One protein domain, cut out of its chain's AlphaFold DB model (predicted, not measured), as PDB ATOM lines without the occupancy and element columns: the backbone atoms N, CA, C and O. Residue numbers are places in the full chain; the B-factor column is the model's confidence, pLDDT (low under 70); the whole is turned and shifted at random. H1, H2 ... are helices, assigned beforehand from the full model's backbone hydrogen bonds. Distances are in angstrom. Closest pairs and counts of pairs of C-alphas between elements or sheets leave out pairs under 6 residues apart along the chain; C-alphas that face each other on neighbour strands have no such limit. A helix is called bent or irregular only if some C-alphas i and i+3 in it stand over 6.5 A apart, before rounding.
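AT A GLANCE: This is residues 2 to 50 and 379 to 430 of the 1084 residues of an uncharacterized protein of Abscondita terminalis (UniProt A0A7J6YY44). Two long helices run side by side and opposite ways, H2b along part of the longer H3, with arm H2a crossing H3; residues 412 to 418 and 420 to 427 stick out at one end. The printed part has 101 residues, four named helices, H1 to H4 in order, and no named strand: all helix, extended, radius of gyration of the C-alphas 20.8 A, spans 74 by 27 by 22 A.

HOW THE PARTS SIT: H2, residues 13 to 39, was assigned as one helix by its hydrogen bonds but is bent, C-alphas 20 and 23 being 8.3 A apart; arms H2a, 13 to 20, and H2b, 23 to 39, stand at 83 degrees. H2b touches H3, residues 379 to 413, at a shallow tilt of 2 degrees, closest C-alphas Ser 26 and Ala 392, 4.1 A. H2a touches residues 395 to 403 of H3, about perpendicular at 85 degrees, closest C-alphas Val 19 and Gly 399, 4.9 A. H1, residues 2 to 5, is only just apart from H3, at 8.2 A. H4, residues 416 to 423, is close but not clearly touching H3, closest C-alphas Leu 411 and Lys 419, 8.0 A. Every O i to N i+4 pair is within hydrogen-bond range in H2a, H2b and H4, and 27 of 31 in H3.

IN THESE COORDINATES: H1 begins at C-alpha 2 (-25.392, -38.023, -53.952). H2b is 24.4 A long; H3, 49.6 A, has a kink of 34 degrees near residue 389. H4 ends at C-alpha 423 (-12.794, -22.124, -24.846).

THE WHOLE: Residues 51 to 378 are not printed; C-alphas 50 and 379 are 16.1 A apart. Model pLDDT is under 70 at residues 2 to 12 and 408 to 430.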
ATOM      1  N   GLY A   2     -24.665 -39.313 -53.965       37.28
ATOM      2  CA  GLY A   2     -25.392 -38.023 -53.952       37.28
ATOM      3  C   GLY A   2     -25.810 -37.455 -52.581       37.28
ATOM      4  O   GLY A   2     -25.801 -36.248 -52.403       37.28
ATOM      5  N   ILE A   3     -26.094 -38.302 -51.581       41.69
ATOM      6  CA  ILE A   3     -26.460 -37.854 -50.217       41.69
ATOM      7  C   ILE A   3     -25.238 -37.353 -49.411       41.69
ATOM      8  O   ILE A   3     -25.396 -36.590 -48.463       41.69
ATOM      9  N   LEU A   4     -24.016 -37.774 -49.764       43.03
ATOM     10  CA  LEU A   4     -22.785 -37.397 -49.052       43.03
ATOM     11  C   LEU A   4     -22.120 -36.132 -49.618       43.03
ATOM     12  O   LEU A   4     -21.245 -35.574 -48.965       43.03
ATOM     13  N   THR A   5     -22.520 -35.697 -50.816       45.12
ATOM     14  CA  THR A   5     -21.903 -34.586 -51.561       45.12
ATOM     15  C   THR A   5     -22.771 -33.328 -51.639       45.12
ATOM     16  O   THR A   5     -22.286 -32.301 -52.098       45.12
ATOM     17  N   ASP A   6     -24.037 -33.389 -51.214       46.22
ATOM     18  CA  ASP A   6     -24.973 -32.261 -51.268       46.22
ATOM     19  C   ASP A   6     -24.999 -31.483 -49.928       46.22
ATOM     20  O   ASP A   6     -25.422 -32.038 -48.907       46.22
ATOM     21  N   PRO A   7     -24.588 -30.198 -49.900       44.44
ATOM     22  CA  PRO A   7     -24.621 -29.367 -48.695       44.44
ATOM     23  C   PRO A   7     -26.041 -29.110 -48.153       44.44
ATOM     24  O   PRO A   7     -26.190 -28.788 -46.972       44.44
ATOM     25  N   SER A   8     -27.086 -29.322 -48.962       46.56
ATOM     26  CA  SER A   8     -28.509 -29.208 -48.584       46.56
ATOM     27  C   SER A   8     -29.051 -30.446 -47.855       46.56
ATOM     28  O   SER A   8     -30.097 -30.388 -47.199       46.56
ATOM     29  N   ALA A   9     -28.359 -31.589 -47.942       50.81
ATOM     30  CA  ALA A   9     -28.886 -32.883 -47.500       50.81
ATOM     31  C   ALA A   9     -29.105 -32.977 -45.976       50.81
ATOM     32  O   ALA A   9     -29.908 -33.789 -45.507       50.81
ATOM     33  N   GLY A  10     -28.452 -32.126 -45.178       51.56
ATOM     34  CA  GLY A  10     -28.514 -32.141 -43.710       51.56
ATOM     35  C   GLY A  10     -29.886 -31.832 -43.088       51.56
ATOM     36  O   GLY A  10     -30.070 -32.078 -41.896       51.56
ATOM     37  N   GLN A  11     -30.854 -31.327 -43.865       54.53
ATOM     38  CA  GLN A  11     -32.179 -30.932 -43.359       54.53
ATOM     39  C   GLN A  11     -33.320 -31.903 -43.714       54.53
ATOM     40  O   GLN A  11     -34.426 -31.774 -43.176       54.53
ATOM     41  N   GLY A  12     -33.068 -32.898 -44.569       64.62
ATOM     42  CA  GLY A  12     -34.067 -33.885 -44.984       64.62
ATOM     43  C   GLY A  12     -34.573 -34.777 -43.839       64.62
ATOM     44  O   GLY A  12     -33.854 -35.101 -42.893       64.62
ATOM     45  N   LYS A  13     -35.826 -35.250 -43.932       72.62
ATOM     46  CA  LYS A  13     -36.406 -36.196 -42.949       72.62
ATOM     47  C   LYS A  13     -35.556 -37.470 -42.794       72.62
ATOM     48  O   LYS A  13     -35.421 -37.989 -41.689       72.62
ATOM     49  N   ILE A  14     -34.947 -37.933 -43.889       71.62
ATOM     50  CA  ILE A  14     -34.105 -39.137 -43.936       71.62
ATOM     51  C   ILE A  14     -32.783 -38.929 -43.182       71.62
ATOM     52  O   ILE A  14     -32.392 -39.788 -42.397       71.62
ATOM     53  N   THR A  15     -32.109 -37.789 -43.348       71.62
ATOM     54  CA  THR A  15     -30.841 -37.517 -42.650       71.62
ATOM     55  C   THR A  15     -31.051 -37.330 -41.151       71.62
ATOM     56  O   THR A  15     -30.281 -37.882 -40.366       71.62
ATOM     57  N   LYS A  16     -32.151 -36.688 -40.728       73.31
ATOM     58  CA  LYS A  16     -32.563 -36.644 -39.311       73.31
ATOM     59  C   LYS A  16     -32.824 -38.039 -38.732       73.31
ATOM     60  O   LYS A  16     -32.387 -38.327 -37.619       73.31
ATOM     61  N   ALA A  17     -33.488 -38.919 -39.483       75.75
ATOM     62  CA  ALA A  17     -33.714 -40.300 -39.061       75.75
ATOM     63  C   ALA A  17     -32.397 -41.089 -38.926       75.75
ATOM     64  O   ALA A  17     -32.197 -41.766 -37.920       75.75
ATOM     65  N   ILE A  18     -31.470 -40.956 -39.882       80.75
ATOM     66  CA  ILE A  18     -30.148 -41.600 -39.818       80.75
ATOM     67  C   ILE A  18     -29.353 -41.073 -38.616       80.75
ATOM     68  O   ILE A  18     -28.860 -41.869 -37.824       80.75
ATOM     69  N   VAL A  19     -29.271 -39.759 -38.401       78.38
ATOM     70  CA  VAL A  19     -28.537 -39.192 -37.252       78.38
ATOM     71  C   VAL A  19     -29.080 -39.725 -35.921       78.38
ATOM     72  O   VAL A  19     -28.297 -40.178 -35.081       78.38
ATOM     73  N   ASN A  20     -30.404 -39.754 -35.753       81.19
ATOM     74  CA  ASN A  20     -31.039 -40.139 -34.490       81.19
ATOM     75  C   ASN A  20     -31.072 -41.655 -34.251       81.19
ATOM     76  O   ASN A  20     -31.012 -42.092 -33.101       81.19
ATOM     77  N   TYR A  21     -31.158 -42.465 -35.311       86.75
ATOM     78  CA  TYR A  21     -31.400 -43.907 -35.201       86.75
ATOM     79  C   TYR A  21     -30.324 -44.795 -35.845       86.75
ATOM     80  O   TYR A  21     -30.501 -46.012 -35.837       86.75
ATOM     81  N   HIS A  22     -29.201 -44.256 -36.347       85.88
ATOM     82  CA  HIS A  22     -28.168 -45.048 -37.043       85.88
ATOM     83  C   HIS A  22     -27.715 -46.288 -36.263       85.88
ATOM     84  O   HIS A  22     -27.663 -47.356 -36.860       85.88
ATOM     85  N   SER A  23     -27.436 -46.202 -34.955       85.50
ATOM     86  CA  SER A  23     -26.997 -47.375 -34.177       85.50
ATOM     87  C   SER A  23     -28.068 -48.474 -34.141       85.50
ATOM     88  O   SER A  23     -27.762 -49.636 -34.390       85.50
ATOM     89  N   LYS A  24     -29.342 -48.113 -33.919       90.75
ATOM     90  CA  LYS A  24     -30.462 -49.074 -33.889       90.75
ATOM     91  C   LYS A  24     -30.740 -49.670 -35.268       90.75
ATOM     92  O   LYS A  24     -30.920 -50.876 -35.387       90.75
ATOM     93  N   LEU A  25     -30.734 -48.838 -36.309       90.81
ATOM     94  CA  LEU A  25     -30.935 -49.284 -37.686       90.81
ATOM     95  C   LEU A  25     -29.781 -50.167 -38.178       90.81
ATOM     96  O   LEU A  25     -30.022 -51.110 -38.918       90.81
ATOM     97  N   SER A  26     -28.544 -49.907 -37.743       92.81
ATOM     98  CA  SER A  26     -27.388 -50.740 -38.103       92.81
ATOM     99  C   SER A  26     -27.509 -52.136 -37.490       92.81
ATOM    100  O   SER A  26     -27.299 -53.132 -38.173       92.81
ATOM    101  N   VAL A  27     -27.926 -52.224 -36.221       94.31
ATOM    102  CA  VAL A  27     -28.223 -53.512 -35.572       94.31
ATOM    103  C   VAL A  27     -29.385 -54.224 -36.267       94.31
ATOM    104  O   VAL A  27     -29.300 -55.427 -36.502       94.31
ATOM    105  N   LEU A  28     -30.435 -53.493 -36.659       95.44
ATOM    106  CA  LEU A  28     -31.551 -54.053 -37.422       95.44
ATOM    107  C   LEU A  28     -31.078 -54.641 -38.757       95.44
ATOM    108  O   LEU A  28     -31.389 -55.789 -39.038       95.44
ATOM    109  N   PHE A  29     -30.285 -53.902 -39.540       96.12
ATOM    110  CA  PHE A  29     -29.719 -54.376 -40.811       96.12
ATOM    111  C   PHE A  29     -28.895 -55.653 -40.629       96.12
ATOM    112  O   PHE A  29     -29.068 -56.612 -41.377       96.12
ATOM    113  N   TYR A  30     -28.045 -55.689 -39.603       97.06
ATOM    114  CA  TYR A  30     -27.247 -56.865 -39.276       97.06
ATOM    115  C   TYR A  30     -28.121 -58.089 -38.948       97.06
ATOM    116  O   TYR A  30     -27.945 -59.153 -39.541       97.06
ATOM    117  N   ILE A  31     -29.104 -57.929 -38.054       97.19
ATOM    118  CA  ILE A  31     -30.028 -59.007 -37.666       97.19
ATOM    119  C   ILE A  31     -30.861 -59.460 -38.870       97.19
ATOM    120  O   ILE A  31     -30.997 -60.660 -39.098       97.19
ATOM    121  N   SER A  32     -31.372 -58.526 -39.674       97.25
ATOM    122  CA  SER A  32     -32.105 -58.831 -40.905       97.25
ATOM    123  C   SER A  32     -31.257 -59.630 -41.891       97.25
ATOM    124  O   SER A  32     -31.773 -60.566 -42.491       97.25
ATOM    125  N   GLY A  33     -29.964 -59.321 -42.026       96.88
ATOM    126  CA  GLY A  33     -29.045 -60.082 -42.873       96.88
ATOM    127  C   GLY A  33     -28.847 -61.528 -42.404       96.88
ATOM    128  O   GLY A  33     -28.892 -62.442 -43.227       96.88
ATOM    129  N   ILE A  34     -28.710 -61.755 -41.092       96.94
ATOM    130  CA  ILE A  34     -28.635 -63.114 -40.519       96.94
ATOM    131  C   ILE A  34     -29.941 -63.871 -40.736       96.94
ATOM    132  O   ILE A  34     -29.920 -65.003 -41.214       96.94
ATOM    133  N   ILE A  35     -31.074 -63.254 -40.390       96.75
ATOM    134  CA  ILE A  35     -32.393 -63.875 -40.545       96.75
ATOM    135  C   ILE A  35     -32.611 -64.251 -42.010       96.75
ATOM    136  O   ILE A  35     -33.019 -65.374 -42.286       96.75
ATOM    137  N   TRP A  36     -32.267 -63.356 -42.941       96.75
ATOM    138  CA  TRP A  36     -32.366 -63.619 -44.372       96.75
ATOM    139  C   TRP A  36     -31.576 -64.861 -44.782       96.75
ATOM    140  O   TRP A  36     -32.121 -65.724 -45.464       96.75
ATOM    141  N   PHE A  37     -30.325 -64.996 -44.326       96.81
ATOM    142  CA  PHE A  37     -29.518 -66.184 -44.608       96.81
ATOM    143  C   PHE A  37     -30.138 -67.463 -44.018       96.81
ATOM    144  O   PHE A  37     -30.260 -68.467 -44.717       96.81
ATOM    145  N   CYS A  38     -30.606 -67.423 -42.767       95.62
ATOM    146  CA  CYS A  38     -31.301 -68.548 -42.134       95.62
ATOM    147  C   CYS A  38     -32.579 -68.950 -42.891       95.62
ATOM    148  O   CYS A  38     -32.905 -70.135 -42.983       95.62
ATOM    149  N   CYS A  39     -33.292 -67.986 -43.476       95.38
ATOM    150  CA  CYS A  39     -34.475 -68.242 -44.291       95.38
ATOM    151  C   CYS A  39     -34.160 -68.980 -45.602       95.38
ATOM    152  O   CYS A  39     -35.043 -69.652 -46.117       95.38
ATOM    153  N   LEU A  40     -32.928 -68.952 -46.127       94.94
ATOM    154  CA  LEU A  40     -32.575 -69.649 -47.382       94.94
ATOM    155  C   LEU A  40     -32.702 -71.177 -47.293       94.94
ATOM    156  O   LEU A  40     -32.885 -71.857 -48.305       94.94
ATOM    157  N   ALA A  41     -32.633 -71.729 -46.080       93.56
ATOM    158  CA  ALA A  41     -32.883 -73.146 -45.832       93.56
ATOM    159  C   ALA A  41     -34.376 -73.520 -45.907       93.56
ATOM    160  O   ALA A  41     -34.718 -74.700 -45.894       93.56
ATOM    161  N   TYR A  42     -35.278 -72.538 -45.987       92.44
ATOM    162  CA  TYR A  42     -36.706 -72.777 -46.135       92.44
ATOM    163  C   TYR A  42     -37.032 -73.185 -47.575       92.44
ATOM    164  O   TYR A  42     -36.743 -72.450 -48.516       92.44
ATOM    165  N   ALA A  43     -37.661 -74.350 -47.738       87.44
ATOM    166  CA  ALA A  43     -37.953 -74.969 -49.030       87.44
ATOM    167  C   ALA A  43     -38.606 -74.027 -50.075       87.44
ATOM    168  O   ALA A  43     -38.167 -74.018 -51.218       87.44
ATOM    169  N   PRO A  44     -39.611 -73.194 -49.751       89.62
ATOM    170  CA  PRO A  44     -40.173 -72.234 -50.712       89.62
ATOM    171  C   PRO A  44     -39.209 -71.151 -51.220       89.62
ATOM    172  O   PRO A  44     -39.481 -70.543 -52.251       89.62
ATOM    173  N   LEU A  45     -38.106 -70.893 -50.513       88.88
ATOM    174  CA  LEU A  45     -37.083 -69.909 -50.890       88.88
ATOM    175  C   LEU A  45     -35.899 -70.534 -51.640       88.88
ATOM    176  O   LEU A  45     -34.967 -69.815 -51.996       88.88
ATOM    177  N   ASN A  46     -35.911 -71.842 -51.898       90.25
ATOM    178  CA  ASN A  46     -34.892 -72.518 -52.696       90.25
ATOM    179  C   ASN A  46     -35.518 -73.338 -53.838       90.25
ATOM    180  O   ASN A  46     -36.623 -73.875 -53.738       90.25
ATOM    181  N   ALA A  47     -34.831 -73.393 -54.977       89.56
ATOM    182  CA  ALA A  47     -35.360 -73.970 -56.211       89.56
ATOM    183  C   ALA A  47     -34.908 -75.423 -56.384       89.56
ATOM    184  O   ALA A  47     -33.847 -75.810 -55.899       89.56
ATOM    185  N   GLY A  48     -35.698 -76.226 -57.098       90.56
ATOM    186  CA  GLY A  48     -35.263 -77.550 -57.544       90.56
ATOM    187  C   GLY A  48     -34.166 -77.443 -58.607       90.56
ATOM    188  O   GLY A  48     -34.230 -76.597 -59.505       90.56
ATOM    189  N   THR A  49     -33.159 -78.300 -58.504       89.62
ATOM    190  CA  THR A  49     -32.117 -78.461 -59.525       89.62
ATOM    191  C   THR A  49     -32.721 -78.973 -60.835       89.62
ATOM    192  O   THR A  49     -33.666 -79.762 -60.846       89.62
ATOM    193  N   HIS A  50     -32.202 -78.487 -61.959       87.31
ATOM    194  CA  HIS A  50     -32.634 -78.860 -63.306       87.31
ATOM    195  C   HIS A  50     -31.451 -78.749 -64.271       87.31
ATOM    196  O   HIS A  50     -30.474 -78.072 -63.965       87.31
ATOM    197  N   ILE A 379     -27.414 -66.971 -56.615       90.56
ATOM    198  CA  ILE A 379     -26.704 -65.756 -56.181       90.56
ATOM    199  C   ILE A 379     -27.628 -64.584 -55.831       90.56
ATOM    200  O   ILE A 379     -27.386 -63.888 -54.844       90.56
ATOM    201  N   GLY A 380     -28.724 -64.407 -56.574       90.06
ATOM    202  CA  GLY A 380     -29.698 -63.344 -56.316       90.06
ATOM    203  C   GLY A 380     -30.410 -63.472 -54.965       90.06
ATOM    204  O   GLY A 380     -30.853 -62.464 -54.419       90.06
ATOM    205  N   LEU A 381     -30.485 -64.681 -54.398       92.56
ATOM    206  CA  LEU A 381     -31.159 -64.943 -53.126       92.56
ATOM    207  C   LEU A 381     -30.214 -64.862 -51.929       92.56
ATOM    208  O   LEU A 381     -30.617 -64.344 -50.889       92.56
ATOM    209  N   TYR A 382     -28.966 -65.328 -52.045       93.56
ATOM    210  CA  TYR A 382     -28.050 -65.324 -50.900       93.56
ATOM    211  C   TYR A 382     -27.253 -64.017 -50.745       93.56
ATOM    212  O   TYR A 382     -26.969 -63.626 -49.612       93.56
ATOM    213  N   MET A 383     -26.948 -63.279 -51.822       93.94
ATOM    214  CA  MET A 383     -26.187 -62.015 -51.734       93.94
ATOM    215  C   MET A 383     -26.846 -60.905 -50.893       93.94
ATOM    216  O   MET A 383     -26.122 -60.185 -50.201       93.94
ATOM    217  N   PRO A 384     -28.184 -60.753 -50.851       95.69
ATOM    218  CA  PRO A 384     -28.821 -59.774 -49.971       95.69
ATOM    219  C   PRO A 384     -28.432 -59.905 -48.490       95.69
ATOM    220  O   PRO A 384     -28.343 -58.888 -47.805       95.69
ATOM    221  N   SER A 385     -28.133 -61.116 -48.000       95.56
ATOM    222  CA  SER A 385     -27.717 -61.326 -46.603       95.56
ATOM    223  C   SER A 385     -26.445 -60.544 -46.256       95.56
ATOM    224  O   SER A 385     -26.418 -59.792 -45.279       95.56
ATOM    225  N   ILE A 386     -25.410 -60.647 -47.095       94.94
ATOM    226  CA  ILE A 386     -24.135 -59.967 -46.871       94.94
ATOM    227  C   ILE A 386     -24.227 -58.473 -47.181       94.94
ATOM    228  O   ILE A 386     -23.614 -57.673 -46.476       94.94
ATOM    229  N   CYS A 387     -25.047 -58.068 -48.156       95.44
ATOM    230  CA  CYS A 387     -25.326 -56.654 -48.415       95.44
ATOM    231  C   CYS A 387     -25.984 -55.970 -47.207       95.44
ATOM    232  O   CYS A 387     -25.637 -54.832 -46.893       95.44
ATOM    233  N   LEU A 388     -26.887 -56.655 -46.497       96.44
ATOM    234  CA  LEU A 388     -27.494 -56.153 -45.260       96.44
ATOM    235  C   LEU A 388     -26.476 -56.088 -44.111       96.44
ATOM    236  O   LEU A 388     -26.375 -55.057 -43.441       96.44
ATOM    237  N   ILE A 389     -25.667 -57.139 -43.929       96.44
ATOM    238  CA  ILE A 389     -24.604 -57.192 -42.910       96.44
ATOM    239  C   ILE A 389     -23.563 -56.076 -43.130       96.44
ATOM    240  O   ILE A 389     -23.254 -55.332 -42.202       96.44
ATOM    241  N   ALA A 390     -23.058 -55.901 -44.354       94.62
ATOM    242  CA  ALA A 390     -22.128 -54.821 -44.698       94.62
ATOM    243  C   ALA A 390     -22.808 -53.440 -44.677       94.62
ATOM    244  O   ALA A 390     -22.208 -52.447 -44.258       94.62
ATOM    245  N   GLY A 391     -24.084 -53.373 -45.067       94.25
ATOM    246  CA  GLY A 391     -24.920 -52.173 -45.017       94.25
ATOM    247  C   GLY A 391     -25.029 -51.577 -43.615       94.25
ATOM    248  O   GLY A 391     -25.042 -50.353 -43.472       94.25
ATOM    249  N   ALA A 392     -25.007 -52.412 -42.573       95.44
ATOM    250  CA  ALA A 392     -24.957 -51.955 -41.188       95.44
ATOM    251  C   ALA A 392     -23.720 -51.081 -40.897       95.44
ATOM    252  O   ALA A 392     -23.824 -50.065 -40.207       95.44
ATOM    253  N   LEU A 393     -22.555 -51.426 -41.457       92.25
ATOM    254  CA  LEU A 393     -21.328 -50.641 -41.295       92.25
ATOM    255  C   LEU A 393     -21.405 -49.307 -42.049       92.25
ATOM    256  O   LEU A 393     -21.061 -48.268 -41.481       92.25
ATOM    257  N   PHE A 394     -21.918 -49.311 -43.287       93.12
ATOM    258  CA  PHE A 394     -22.143 -48.081 -44.056       93.12
ATOM    259  C   PHE A 394     -23.107 -47.129 -43.349       93.12
ATOM    260  O   PHE A 394     -22.853 -45.926 -43.284       93.12
ATOM    261  N   LEU A 395     -24.191 -47.659 -42.783       91.69
ATOM    262  CA  LEU A 395     -25.185 -46.859 -42.077       91.69
ATOM    263  C   LEU A 395     -24.610 -46.240 -40.801       91.69
ATOM    264  O   LEU A 395     -24.844 -45.059 -40.523       91.69
ATOM    265  N   LYS A 396     -23.801 -47.001 -40.057       89.25
ATOM    266  CA  LYS A 396     -23.084 -46.490 -38.887       89.25
ATOM    267  C   LYS A 396     -22.070 -45.406 -39.265       89.25
ATOM    268  O   LYS A 396     -22.009 -44.378 -38.587       89.25
ATOM    269  N   ALA A 397     -21.312 -45.601 -40.346       89.25
ATOM    270  CA  ALA A 397     -20.363 -44.613 -40.863       89.25
ATOM    271  C   ALA A 397     -21.072 -43.312 -41.281       89.25
ATOM    272  O   ALA A 397     -20.672 -42.229 -40.854       89.25
ATOM    273  N   ALA A 398     -22.174 -43.421 -42.030       88.25
ATOM    274  CA  ALA A 398     -22.988 -42.284 -42.452       88.25
ATOM    275  C   ALA A 398     -23.579 -41.520 -41.256       88.25
ATOM    276  O   ALA A 398     -23.482 -40.297 -41.193       88.25
ATOM    277  N   GLY A 399     -24.128 -42.227 -40.262       86.19
ATOM    278  CA  GLY A 399     -24.650 -41.608 -39.039       86.19
ATOM    279  C   GLY A 399     -23.590 -40.830 -38.259       86.19
ATOM    280  O   GLY A 399     -23.846 -39.703 -37.828       86.19
ATOM    281  N   LYS A 400     -22.375 -41.381 -38.129       82.50
ATOM    282  CA  LYS A 400     -21.249 -40.679 -37.493       82.50
ATOM    283  C   LYS A 400     -20.792 -39.464 -38.294       82.50
ATOM    284  O   LYS A 400     -20.564 -38.418 -37.692       82.50
ATOM    285  N   TRP A 401     -20.705 -39.580 -39.618       86.19
ATOM    286  CA  TRP A 401     -20.351 -38.467 -40.497       86.19
ATOM    287  C   TRP A 401     -21.349 -37.311 -40.380       86.19
ATOM    288  O   TRP A 401     -20.946 -36.178 -40.138       86.19
ATOM    289  N   PHE A 402     -22.654 -37.587 -40.449       83.75
ATOM    290  CA  PHE A 402     -23.672 -36.541 -40.320       83.75
ATOM    291  C   PHE A 402     -23.703 -35.909 -38.927       83.75
ATOM    292  O   PHE A 402     -23.858 -34.695 -38.818       83.75
ATOM    293  N   LYS A 403     -23.505 -36.694 -37.861       79.69
ATOM    294  CA  LYS A 403     -23.398 -36.161 -36.494       79.69
ATOM    295  C   LYS A 403     -22.171 -35.257 -36.331       79.69
ATOM    296  O   LYS A 403     -22.264 -34.211 -35.695       79.69
ATOM    297  N   PHE A 404     -21.040 -35.637 -36.927       78.94
ATOM    298  CA  PHE A 404     -19.828 -34.817 -36.968       78.94
ATOM    299  C   PHE A 404     -20.042 -33.524 -37.771       78.94
ATOM    300  O   PHE A 404     -19.674 -32.447 -37.313       78.94
ATOM    301  N   TYR A 405     -20.709 -33.613 -38.919       75.94
ATOM    302  CA  TYR A 405     -21.044 -32.460 -39.752       75.94
ATOM    303  C   TYR A 405     -21.993 -31.474 -39.048       75.94
ATOM    304  O   TYR A 405     -21.728 -30.276 -39.032       75.94
ATOM    305  N   GLN A 406     -23.048 -31.960 -38.378       72.12
ATOM    306  CA  GLN A 406     -23.934 -31.116 -37.559       72.12
ATOM    307  C   GLN A 406     -23.190 -30.438 -36.405       72.12
ATOM    308  O   GLN A 406     -23.440 -29.272 -36.112       72.12
ATOM    309  N   TYR A 407     -22.251 -31.143 -35.767       72.44
ATOM    310  CA  TYR A 407     -21.388 -30.553 -34.744       72.44
ATOM    311  C   TYR A 407     -20.551 -29.390 -35.304       72.44
ATOM    312  O   TYR A 407     -20.471 -28.346 -34.658       72.44
ATOM    313  N   LEU A 408     -19.992 -29.525 -36.515       69.62
ATOM    314  CA  LEU A 408     -19.246 -28.451 -37.187       69.62
ATOM    315  C   LEU A 408     -20.129 -27.247 -37.557       69.62
ATOM    316  O   LEU A 408     -19.699 -26.110 -37.358       69.62
ATOM    317  N   ILE A 409     -21.357 -27.472 -38.041       68.38
ATOM    318  CA  ILE A 409     -22.312 -26.387 -38.342       68.38
ATOM    319  C   ILE A 409     -22.699 -25.641 -37.064       68.38
ATOM    320  O   ILE A 409     -22.562 -24.420 -37.014       68.38
ATOM    321  N   ASN A 410     -23.094 -26.355 -36.005       66.31
ATOM    322  CA  ASN A 410     -23.470 -25.733 -34.732       66.31
ATOM    323  C   ASN A 410     -22.315 -24.892 -34.157       66.31
ATOM    324  O   ASN A 410     -22.536 -23.791 -33.665       66.31
ATOM    325  N   LEU A 411     -21.071 -25.367 -34.279       64.88
ATOM    326  CA  LEU A 411     -19.868 -24.602 -33.930       64.88
ATOM    327  C   LEU A 411     -19.702 -23.326 -34.765       64.88
ATOM    328  O   LEU A 411     -19.242 -22.311 -34.243       64.88
ATOM    329  N   SER A 412     -20.050 -23.359 -36.053       63.72
ATOM    330  CA  SER A 412     -19.963 -22.189 -36.930       63.72
ATOM    331  C   SER A 412     -20.994 -21.112 -36.563       63.72
ATOM    332  O   SER A 412     -20.623 -19.938 -36.496       63.72
ATOM    333  N   GLU A 413     -22.214 -21.517 -36.192       62.97
ATOM    334  CA  GLU A 413     -23.359 -20.645 -35.872       62.97
ATOM    335  C   GLU A 413     -23.342 -20.061 -34.443       62.97
ATOM    336  O   GLU A 413     -24.064 -19.110 -34.154       62.97
ATOM    337  N   MET A 414     -22.501 -20.578 -33.536       65.88
ATOM    338  CA  MET A 414     -22.378 -20.058 -32.164       65.88
ATOM    339  C   MET A 414     -21.842 -18.615 -32.101       65.88
ATOM    340  O   MET A 414     -20.895 -18.248 -32.813       65.88
ATOM    341  N   SER A 415     -22.397 -17.830 -31.168       50.56
ATOM    342  CA  SER A 415     -21.987 -16.452 -30.876       50.56
ATOM    343  C   SER A 415     -20.536 -16.369 -30.364       50.56
ATOM    344  O   SER A 415     -19.974 -17.342 -29.851       50.56
ATOM    345  N   ALA A 416     -19.898 -15.201 -30.495       55.09
ATOM    346  CA  ALA A 416     -18.508 -15.004 -30.066       55.09
ATOM    347  C   ALA A 416     -18.309 -15.182 -28.542       55.09
ATOM    348  O   ALA A 416     -17.255 -15.664 -28.119       55.09
ATOM    349  N   ASP A 417     -19.322 -14.858 -27.732       45.16
ATOM    350  CA  ASP A 417     -19.297 -15.037 -26.274       45.16
ATOM    351  C   ASP A 417     -19.515 -16.499 -25.856       45.16
ATOM    352  O   ASP A 417     -18.861 -16.980 -24.926       45.16
ATOM    353  N   ASP A 418     -20.337 -17.253 -26.593       52.81
ATOM    354  CA  ASP A 418     -20.512 -18.694 -26.369       52.81
ATOM    355  C   ASP A 418     -19.269 -19.489 -26.788       52.81
ATOM    356  O   ASP A 418     -18.861 -20.419 -26.090       52.81
ATOM    357  N   LYS A 419     -18.590 -19.072 -27.867       52.75
ATOM    358  CA  LYS A 419     -17.275 -19.609 -28.270       52.75
ATOM    359  C   LYS A 419     -16.194 -19.335 -27.215       52.75
ATOM    360  O   LYS A 419     -15.343 -20.193 -26.989       52.75
ATOM    361  N   LYS A 420     -16.235 -18.185 -26.526       48.22
ATOM    362  CA  LYS A 420     -15.333 -17.862 -25.400       48.22
ATOM    363  C   LYS A 420     -15.621 -18.692 -24.146       48.22
ATOM    364  O   LYS A 420     -14.676 -19.168 -23.523       48.22
ATOM    365  N   LYS A 421     -16.892 -18.906 -23.790       46.91
ATOM    366  CA  LYS A 421     -17.273 -19.792 -22.671       46.91
ATOM    367  C   LYS A 421     -16.859 -21.244 -22.922       46.91
ATOM    368  O   LYS A 421     -16.348 -21.877 -22.005       46.91
ATOM    369  N   LEU A 422     -16.996 -21.735 -24.158       48.09
ATOM    370  CA  LEU A 422     -16.546 -23.078 -24.544       48.09
ATOM    371  C   LEU A 422     -15.012 -23.212 -24.558       48.09
ATOM    372  O   LEU A 422     -14.494 -24.269 -24.220       48.09
ATOM    373  N   LYS A 423     -14.271 -22.144 -24.895       46.19
ATOM    374  CA  LYS A 423     -12.794 -22.124 -24.846       46.19
ATOM    375  C   LYS A 423     -12.219 -22.277 -23.435       46.19
ATOM    376  O   LYS A 423     -11.105 -22.772 -23.299       46.19
ATOM    377  N   ASN A 424     -12.976 -21.903 -22.402       39.38
ATOM    378  CA  ASN A 424     -12.564 -22.054 -21.003       39.38
ATOM    379  C   ASN A 424     -12.830 -23.461 -20.434       39.38
ATOM    380  O   ASN A 424     -12.286 -23.801 -19.386       39.38
ATOM    381  N   SER A 425     -13.620 -24.293 -21.118       40.81
ATOM    382  CA  SER A 425     -13.832 -25.704 -20.789       40.81
ATOM    383  C   SER A 425     -13.209 -26.574 -21.884       40.81
ATOM    384  O   SER A 425     -13.848 -26.825 -22.894       40.81
ATOM    385  N   GLU A 426     -11.948 -26.965 -21.692       46.78
ATOM    386  CA  GLU A 426     -11.201 -28.033 -22.383       46.78
ATOM    387  C   GLU A 426     -11.614 -28.421 -23.830       46.78
ATOM    388  O   GLU A 426     -12.691 -28.955 -24.080       46.78
ATOM    389  N   SER A 427     -10.643 -28.354 -24.760       45.78
ATOM    390  CA  SER A 427     -10.560 -29.126 -26.029       45.78
ATOM    391  C   SER A 427     -11.205 -28.593 -27.327       45.78
ATOM    392  O   SER A 427     -11.445 -29.371 -28.249       45.78
ATOM    393  N   ALA A 428     -11.394 -27.283 -27.496       39.69
ATOM    394  CA  ALA A 428     -11.875 -26.716 -28.766       39.69
ATOM    395  C   ALA A 428     -10.814 -25.848 -29.467       39.69
ATOM    396  O   ALA A 428     -10.758 -24.652 -29.214       39.69
ATOM    397  N   ASP A 429      -9.963 -26.473 -30.297       42.91
ATOM    398  CA  ASP A 429      -9.347 -25.917 -31.531       42.91
ATOM    399  C   ASP A 429      -8.058 -26.682 -31.902       42.91
ATOM    400  O   ASP A 429      -6.944 -26.193 -31.755       42.91
ATOM    401  N   ALA A 430      -8.198 -27.908 -32.414       51.28
ATOM    402  CA  ALA A 430      -7.195 -28.471 -33.319       51.28
ATOM    403  C   ALA A 430      -7.919 -28.930 -34.588       51.28
ATOM    404  O   ALA A 430      -8.965 -29.584 -34.503       51.28
TER     405      ALA A 430